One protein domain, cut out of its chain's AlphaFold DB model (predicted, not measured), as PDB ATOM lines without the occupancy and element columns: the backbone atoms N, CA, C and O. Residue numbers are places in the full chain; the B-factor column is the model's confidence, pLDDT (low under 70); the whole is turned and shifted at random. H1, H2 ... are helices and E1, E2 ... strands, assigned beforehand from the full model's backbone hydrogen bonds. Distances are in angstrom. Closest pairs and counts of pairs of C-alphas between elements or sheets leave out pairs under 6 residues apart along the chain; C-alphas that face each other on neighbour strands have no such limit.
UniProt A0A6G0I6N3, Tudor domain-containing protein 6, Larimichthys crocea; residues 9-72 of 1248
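Overview. This is residues 9 to 72 of the 1248 residues of the protein "Tudor domain-containing protein 6" of Larimichthys crocea (UniProt A0A6G0I6N3). Picture an L: two helices, H1 and H2, side by side as one limb, and a long two-strand hairpin, E1 and E2, set across the end where H2 begins. The first stretch, residues 9 to 21, starts beside E2 and runs to the beginning of H1; residues 16 to 22 stand free. The printed part has 64 residues, with two named helices and two named strands in the order H1, E1, E2, H2; the sheet, E1 - E2, is antiparallel and the class is mixed, helices and strands. The whole is compact, with a radius of gyration of the C-alphas of 11.9 A and spans of 32 by 26 by 19 A.

Along the chain. Find C-alpha 22 at (246.240, 171.075, 113.632); from there H1, residues 22 to 32, runs 15.4 A. E1, residues 38 to 45, covers 19.6 A and bends by 62 degrees at residue 42. E2, residues 50 to 56, returns over 18.2 A. H2, residues 63 to 71, runs 12.2 A to C-alpha 71 at (237.029, 176.581, 119.068).

Arrangement. Look first at the hairpin of E1 and E2: N 40 and O 54 are 2.9 A apart and N 52 and O 43 2.8 A, both within hydrogen-bond range. Residues 9 to 10 pair, parallel, with residues 52 to 53 of E2. The closest C-alphas of E2 and H2 are those of Leu 55 and Ile 63, 5.5 A apart. H1 and H2 touch, closest at the C-alphas of Phe 28 and Phe 67, 6.8 A, with a shallow tilt of 28 degrees, opposite ways. H1 and E2 are apart, as are E1 and H2. Every O i to N i+4 pair is within hydrogen-bond range in H1, and 4 of 5 in H2.

Size, cuts and confidence. The C-alphas farthest apart, those of Ser 47 and Glu 59, are 33.5 A from each other. The printed part has no cut, and none of the links between named elements is long. Mean pLDDT of the printed part is 75.4; look for values under 70 at residues 16 to 19, 33 to 34, 44 to 49, 58 to 60 and 70 to 72.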
ATOM      1  N   SER A   9     233.282 175.468 101.937       86.00
ATOM      2  CA  SER A   9     233.696 176.151 103.169       86.00
ATOM      3  C   SER A   9     232.510 176.240 104.133       86.00
ATOM      4  O   SER A   9     231.354 176.204 103.708       86.00
ATOM      5  N   LEU A  10     232.773 176.338 105.435       83.94
ATOM      6  CA  LEU A  10     231.718 176.431 106.441       83.94
ATOM      7  C   LEU A  10     231.142 177.851 106.497       83.94
ATOM      8  O   LEU A  10     231.839 178.813 106.810       83.94
ATOM      9  N   HIS A  11     229.841 177.987 106.255       84.31
ATOM     10  CA  HIS A  11     229.138 179.244 106.487       84.31
ATOM     11  C   HIS A  11     229.140 179.622 107.983       84.31
ATOM     12  O   HIS A  11     228.889 178.771 108.838       84.31
ATOM     13  N   GLY A  12     229.418 180.893 108.301       76.12
ATOM     14  CA  GLY A  12     229.422 181.426 109.674       76.12
ATOM     15  C   GLY A  12     230.680 181.140 110.511       76.12
ATOM     16  O   GLY A  12     230.706 181.494 111.690       76.12
ATOM     17  N   VAL A  13     231.714 180.531 109.922       78.75
ATOM     18  CA  VAL A  13     232.951 180.110 110.603       78.75
ATOM     19  C   VAL A  13     234.149 180.855 110.012       78.75
ATOM     20  O   VAL A  13     234.303 180.878 108.793       78.75
ATOM     21  N   ILE A  14     235.010 181.437 110.856       74.69
ATOM     22  CA  ILE A  14     236.217 182.164 110.417       74.69
ATOM     23  C   ILE A  14     237.458 181.795 111.240       74.69
ATOM     24  O   ILE A  14     237.374 181.575 112.449       74.69
ATOM     25  N   ASP A  15     238.617 181.778 110.580       73.25
ATOM     26  CA  ASP A  15     239.942 181.542 111.179       73.25
ATOM     27  C   ASP A  15     240.573 182.820 111.766       73.25
ATOM     28  O   ASP A  15     241.609 182.759 112.421       73.25
ATOM     29  N   LYS A  16     239.949 183.984 111.526       63.34
ATOM     30  CA  LYS A  16     240.432 185.325 111.902       63.34
ATOM     31  C   LYS A  16     241.794 185.680 111.274       63.34
ATOM     32  O   LYS A  16     242.529 186.487 111.833       63.34
ATOM     33  N   GLY A  17     242.120 185.095 110.117       53.69
ATOM     34  CA  GLY A  17     243.329 185.400 109.344       53.69
ATOM     35  C   GLY A  17     244.629 184.775 109.862       53.69
ATOM     36  O   GLY A  17     245.688 185.069 109.314       53.69
ATOM     37  N   VAL A  18     244.576 183.915 110.888       65.62
ATOM     38  CA  VAL A  18     245.756 183.200 111.424       65.62
ATOM     39  C   VAL A  18     245.854 181.740 110.961       65.62
ATOM     40  O   VAL A  18     246.787 181.036 111.345       65.62
ATOM     41  N   GLY A  19     244.925 181.275 110.119       67.44
ATOM     42  CA  GLY A  19     244.841 179.884 109.687       67.44
ATOM     43  C   GLY A  19     244.292 178.935 110.759       67.44
ATOM     44  O   GLY A  19     244.067 179.293 111.914       67.44
ATOM     45  N   TRP A  20     244.067 177.682 110.359       79.94
ATOM     46  CA  TRP A  20     243.554 176.634 111.245       79.94
ATOM     47  C   TRP A  20     244.691 175.837 111.887       79.94
ATOM     48  O   TRP A  20     245.535 175.273 111.190       79.94
ATOM     49  N   THR A  21     244.685 175.730 113.217       80.44
ATOM     50  CA  THR A  21     245.627 174.868 113.951       80.44
ATOM     51  C   THR A  21     245.354 173.387 113.684       80.44
ATOM     52  O   THR A  21     244.216 172.989 113.423       80.44
ATOM     53  N   THR A  22     246.373 172.532 113.817       77.19
ATOM     54  CA  THR A  22     246.240 171.075 113.632       77.19
ATOM     55  C   THR A  22     245.115 170.488 114.493       77.19
ATOM     56  O   THR A  22     244.267 169.764 113.985       77.19
ATOM     57  N   SER A  23     245.017 170.903 115.760       77.75
ATOM     58  CA  SER A  23     243.946 170.516 116.690       77.75
ATOM     59  C   SER A  23     242.540 170.923 116.233       77.75
ATOM     60  O   SER A  23     241.598 170.150 116.407       77.75
ATOM     61  N   GLN A  24     242.383 172.101 115.620       81.56
ATOM     62  CA  GLN A  24     241.104 172.532 115.046       81.56
ATOM     63  C   GLN A  24     240.759 171.711 113.798       81.56
ATOM     64  O   GLN A  24     239.624 171.260 113.652       81.56
ATOM     65  N   ILE A  25     241.740 171.461 112.925       80.62
ATOM     66  CA  ILE A  25     241.566 170.623 111.731       80.62
ATOM     67  C   ILE A  25     241.179 169.189 112.128       80.62
ATOM     68  O   ILE A  25     240.253 168.629 111.544       80.62
ATOM     69  N   ASP A  26     241.825 168.607 113.137       79.00
ATOM     70  CA  ASP A  26     241.547 167.244 113.606       79.00
ATOM     71  C   ASP A  26     240.217 167.145 114.358       79.00
ATOM     72  O   ASP A  26     239.458 166.191 114.158       79.00
ATOM     73  N   TYR A  27     239.840 168.172 115.125       84.38
ATOM     74  CA  TYR A  27     238.489 168.244 115.671       84.38
ATOM     75  C   TYR A  27     237.436 168.335 114.555       84.38
ATOM     76  O   TYR A  27     236.469 167.573 114.576       84.38
ATOM     77  N   PHE A  28     237.636 169.166 113.530       85.19
ATOM     78  CA  PHE A  28     236.725 169.244 112.384       85.19
ATOM     79  C   PHE A  28     236.656 167.926 111.586       85.19
ATOM     80  O   PHE A  28     235.565 167.471 111.229       85.19
ATOM     81  N   ARG A  29     237.791 167.239 111.394       81.50
ATOM     82  CA  ARG A  29     237.849 165.872 110.843       81.50
ATOM     83  C   ARG A  29     237.004 164.903 111.673       81.50
ATOM     84  O   ARG A  29     236.201 164.176 111.094       81.50
ATOM     85  N   SER A  30     237.082 164.947 113.005       79.69
ATOM     86  CA  SER A  30     236.249 164.116 113.894       79.69
ATOM     87  C   SER A  30     234.743 164.416 113.786       79.69
ATOM     88  O   SER A  30     233.904 163.551 114.065       79.69
ATOM     89  N   LEU A  31     234.370 165.625 113.345       79.44
ATOM     90  CA  LEU A  31     232.981 165.997 113.099       79.44
ATOM     91  C   LEU A  31     232.448 165.428 111.776       79.44
ATOM     92  O   LEU A  31     231.289 165.017 111.768       79.44
ATOM     93  N   LEU A  32     233.264 165.332 110.718       79.69
ATOM     94  CA  LEU A  32     232.803 164.959 109.368       79.69
ATOM     95  C   LEU A  32     233.215 163.571 108.855       79.69
ATOM     96  O   LEU A  32     232.458 162.967 108.095       79.69
ATOM     97  N   LEU A  33     234.400 163.060 109.203       69.75
ATOM     98  CA  LEU A  33     234.917 161.830 108.595       69.75
ATOM     99  C   LEU A  33     234.009 160.629 108.899       69.75
ATOM    100  O   LEU A  33     233.593 160.404 110.034       69.75
ATOM    101  N   TYR A  34     233.719 159.850 107.853       67.44
ATOM    102  CA  TYR A  34     232.864 158.652 107.865       67.44
ATOM    103  C   TYR A  34     231.396 158.862 108.269       67.44
ATOM    104  O   TYR A  34     230.678 157.879 108.449       67.44
ATOM    105  N   LYS A  35     230.916 160.110 108.350       71.50
ATOM    106  CA  LYS A  35     229.504 160.424 108.609       71.50
ATOM    107  C   LYS A  35     228.797 160.866 107.334       71.50
ATOM    108  O   LYS A  35     229.385 161.505 106.465       71.50
ATOM    109  N   THR A  36     227.509 160.547 107.241       75.19
ATOM    110  CA  THR A  36     226.632 161.168 106.243       75.19
ATOM    111  C   THR A  36     226.144 162.489 106.824       75.19
ATOM    112  O   THR A  36     225.610 162.505 107.926       75.19
ATOM    113  N   VAL A  37     226.335 163.592 106.101       82.44
ATOM    114  CA  VAL A  37     225.886 164.927 106.522       82.44
ATOM    115  C   VAL A  37     224.971 165.531 105.466       82.44
ATOM    116  O   VAL A  37     225.175 165.341 104.266       82.44
ATOM    117  N   ILE A  38     223.961 166.278 105.906       79.38
ATOM    118  CA  ILE A  38     223.094 167.055 105.021       79.38
ATOM    119  C   ILE A  38     223.752 168.422 104.831       79.38
ATOM    120  O   ILE A  38     223.806 169.231 105.755       79.38
ATOM    121  N   ALA A  39     224.269 168.682 103.631       83.69
ATOM    122  CA  ALA A  39     224.841 169.976 103.274       83.69
ATOM    123  C   ALA A  39     223.756 170.915 102.725       83.69
ATOM    124  O   ALA A  39     223.238 170.703 101.628       83.69
ATOM    125  N   LYS A  40     223.436 171.978 103.469       81.50
ATOM    126  CA  LYS A  40     222.654 173.112 102.966       81.50
ATOM    127  C   LYS A  40     223.613 174.108 102.327       81.50
ATOM    128  O   LYS A  40     224.445 174.695 103.008       81.50
ATOM    129  N   PHE A  41     223.501 174.279 101.017       82.00
ATOM    130  CA  PHE A  41     224.261 175.273 100.266       82.00
ATOM    131  C   PHE A  41     223.626 176.648 100.496       82.00
ATOM    132  O   PHE A  41     222.467 176.851 100.142       82.00
ATOM    133  N   GLU A  42     224.370 177.563 101.118       82.56
ATOM    134  CA  GLU A  42     223.897 178.915 101.448       82.56
ATOM    135  C   GLU A  42     224.146 179.871 100.279       82.56
ATOM    136  O   GLU A  42     223.233 180.541  99.800       82.56
ATOM    137  N   TYR A  43     225.380 179.884  99.769       74.19
ATOM    138  CA  TYR A  43     225.765 180.562  98.533       74.19
ATOM    139  C   TYR A  43     227.023 179.924  97.931       74.19
ATOM    140  O   TYR A  43     227.715 179.133  98.573       74.19
ATOM    141  N   GLN A  44     227.337 180.278  96.685       65.50
ATOM    142  CA  GLN A  44     228.607 179.945  96.046       65.50
ATOM    143  C   GLN A  44     229.432 181.220  95.876       65.50
ATOM    144  O   GLN A  44     228.950 182.207  95.324       65.50
ATOM    145  N   SER A  45     230.681 181.184  96.328       60.94
ATOM    146  CA  SER A  45     231.684 182.195  96.023       60.94
ATOM    147  C   SER A  45     232.225 181.943  94.616       60.94
ATOM    148  O   SER A  45     232.902 180.945  94.358       60.94
ATOM    149  N   VAL A  46     231.866 182.819  93.675       50.97
ATOM    150  CA  VAL A  46     232.242 182.685  92.254       50.97
ATOM    151  C   VAL A  46     233.712 183.057  92.024       50.97
ATOM    152  O   VAL A  46     234.346 182.498  91.133       50.97
ATOM    153  N   SER A  47     234.265 183.951  92.848       42.47
ATOM    154  CA  SER A  47     235.681 184.342  92.845       42.47
ATOM    155  C   SER A  47     236.598 183.217  93.332       42.47
ATOM    156  O   SER A  47     237.621 182.949  92.709       42.47
ATOM    157  N   GLU A  48     236.225 182.529  94.413       55.81
ATOM    158  CA  GLU A  48     237.041 181.462  95.015       55.81
ATOM    159  C   GLU A  48     236.751 180.076  94.408       55.81
ATOM    160  O   GLU A  48     237.557 179.154  94.531       55.81
ATOM    161  N   GLY A  49     235.585 179.901  93.774       61.62
ATOM    162  CA  GLY A  49     235.088 178.604  93.301       61.62
ATOM    163  C   GLY A  49     234.530 177.702  94.412       61.62
ATOM    164  O   GLY A  49     234.320 176.506  94.189       61.62
ATOM    165  N   VAL A  50     234.288 178.255  95.605       71.62
ATOM    166  CA  VAL A  50     233.948 177.520  96.833       71.62
ATOM    167  C   VAL A  50     232.471 177.689  97.192       71.62
ATOM    168  O   VAL A  50     231.900 178.771  97.077       71.62
ATOM    169  N   HIS A  51     231.832 176.618  97.659       79.06
ATOM    170  CA  HIS A  51     230.453 176.644  98.143       79.06
ATOM    171  C   HIS A  51     230.424 176.865  99.655       79.06
ATOM    172  O   HIS A  51     230.965 176.057 100.406       79.06
ATOM    173  N   TYR A  52     229.765 177.921 100.119       84.69
ATOM    174  CA  TYR A  52     229.541 178.131 101.544       84.69
ATOM    175  C   TYR A  52     228.337 177.304 101.987       84.69
ATOM    176  O   TYR A  52     227.223 177.481 101.489       84.69
ATOM    177  N   VAL A  53     228.580 176.361 102.898       88.94
ATOM    178  CA  VAL A  53     227.601 175.358 103.327       88.94
ATOM    179  C   VAL A  53     227.378 175.394 104.835       88.94
ATOM    180  O   VAL A  53     228.324 175.544 105.613       88.94
ATOM    181  N   THR A  54     226.133 175.187 105.251       87.25
ATOM    182  CA  THR A  54     225.795 174.755 106.610       87.25
ATOM    183  C   THR A  54     225.673 173.237 106.599       87.25
ATOM    184  O   THR A  54     224.856 172.680 105.861       87.25
ATOM    185  N   LEU A  55     226.510 172.554 107.378       86.12
ATOM    186  CA  LEU A  55     226.508 171.099 107.477       86.12
ATOM    187  C   LEU A  55     225.672 170.666 108.680       86.12
ATOM    188  O   LEU A  55     225.922 171.089 109.807       86.12
ATOM    189  N   TYR A  56     224.700 169.792 108.440       83.19
ATOM    190  CA  TYR A  56     223.885 169.179 109.483       83.19
ATOM    191  C   TYR A  56     224.263 167.706 109.634       83.19
ATOM    192  O   TYR A  56     224.280 166.956 108.657       83.19
ATOM    193  N   GLY A  57     224.590 167.306 110.860       77.44
ATOM    194  CA  GLY A  57     224.806 165.908 111.219       77.44
ATOM    195  C   GLY A  57     223.499 165.192 111.539       77.44
ATOM    196  O   GLY A  57     222.400 165.715 111.315       77.44
ATOM    197  N   ASP A  58     223.630 164.006 112.127       65.81
ATOM    198  CA  ASP A  58     222.507 163.282 112.713       65.81
ATOM    199  C   ASP A  58     221.729 164.169 113.714       65.81
ATOM    200  O   ASP A  58     222.256 165.122 114.303       65.81
ATOM    201  N   GLU A  59     220.427 163.899 113.830       67.62
ATOM    202  CA  GLU A  59     219.455 164.713 114.584       67.62
ATOM    203  C   GLU A  59     219.349 166.190 114.126       67.62
ATOM    204  O   GLU A  59     218.801 167.029 114.837       67.62
ATOM    205  N   ASN A  60     219.808 166.511 112.906       68.69
ATOM    206  CA  ASN A  60     219.823 167.868 112.337       68.69
ATOM    207  C   ASN A  60     220.694 168.855 113.149       68.69
ATOM    208  O   ASN A  60     220.449 170.064 113.181       68.69
ATOM    209  N   THR A  61     221.744 168.342 113.797       78.38
ATOM    210  CA  THR A  61     222.708 169.141 114.565       78.38
ATOM    211  C   THR A  61     223.569 169.990 113.628       78.38
ATOM    212  O   THR A  61     224.274 169.439 112.784       78.38
ATOM    213  N   ASN A  62     223.557 171.319 113.775       85.31
ATOM    214  CA  ASN A  62     224.402 172.222 112.983       85.31
ATOM    215  C   ASN A  62     225.885 172.075 113.387       85.31
ATOM    216  O   ASN A  62     226.302 172.516 114.460       85.31
ATOM    217  N   ILE A  63     226.675 171.462 112.503       84.81
ATOM    218  CA  ILE A  63     228.093 171.150 112.706       84.81
ATOM    219  C   ILE A  63     228.949 172.422 112.693       84.81
ATOM    220  O   ILE A  63     229.910 172.507 113.456       84.81
ATOM    221  N   ASN A  64     228.588 173.428 111.888       87.31
ATOM    222  CA  ASN A  64     229.286 174.715 111.840       87.31
ATOM    223  C   ASN A  64     229.236 175.395 113.215       87.31
ATOM    224  O   ASN A  64     230.269 175.791 113.752       87.31
ATOM    225  N   ASN A  65     228.043 175.456 113.816       82.38
ATOM    226  CA  ASN A  65     227.853 176.037 115.145       82.38
ATOM    227  C   ASN A  65     228.608 175.238 116.215       82.38
ATOM    228  O   ASN A  65     229.285 175.844 117.037       82.38
ATOM    229  N   LEU A  66     228.535 173.901 116.172       80.12
ATOM    230  CA  LEU A  66     229.238 173.012 117.104       80.12
ATOM    231  C   LEU A  66     230.765 173.203 117.051       80.12
ATOM    232  O   LEU A  66     231.427 173.221 118.090       80.12
ATOM    233  N   PHE A  67     231.315 173.397 115.849       82.62
ATOM    234  CA  PHE A  67     232.725 173.704 115.638       82.62
ATOM    235  C   PHE A  67     233.094 175.096 116.178       82.62
ATOM    236  O   PHE A  67     233.940 175.212 117.068       82.62
ATOM    237  N   SER A  68     232.403 176.148 115.725       74.19
ATOM    238  CA  SER A  68     232.662 177.530 116.151       74.19
ATOM    239  C   SER A  68     232.492 177.758 117.653       74.19
ATOM    240  O   SER A  68     233.261 178.532 118.222       74.19
ATOM    241  N   SER A  69     231.528 177.100 118.312       71.38
ATOM    242  CA  SER A  69     231.286 177.271 119.752       71.38
ATOM    243  C   SER A  69     232.365 176.646 120.632       71.38
ATOM    244  O   SER A  69     232.588 177.121 121.742       71.38
ATOM    245  N   LYS A  70     233.035 175.589 120.159       67.38
ATOM    246  CA  LYS A  70     234.098 174.922 120.921       67.38
ATOM    247  C   LYS A  70     235.460 175.581 120.695       67.38
ATOM    248  O   LYS A  70     236.223 175.739 121.639       67.38
ATOM    249  N   GLU A  71     235.736 176.005 119.464       68.38
ATOM    250  CA  GLU A  71     237.029 176.581 119.068       68.38
ATOM    251  C   GLU A  71     237.053 178.128 119.140       68.38
ATOM    252  O   GLU A  71     238.040 178.756 118.769       68.38
ATOM    253  N   SER A  72     235.981 178.764 119.640       62.22
ATOM    254  CA  SER A  72     235.819 180.232 119.752       62.22
ATOM    255  C   SER A  72     235.917 180.993 118.413       62.22
ATOM    256  O   SER A  72     236.360 182.146 118.352       62.22
TER     257      SER A  72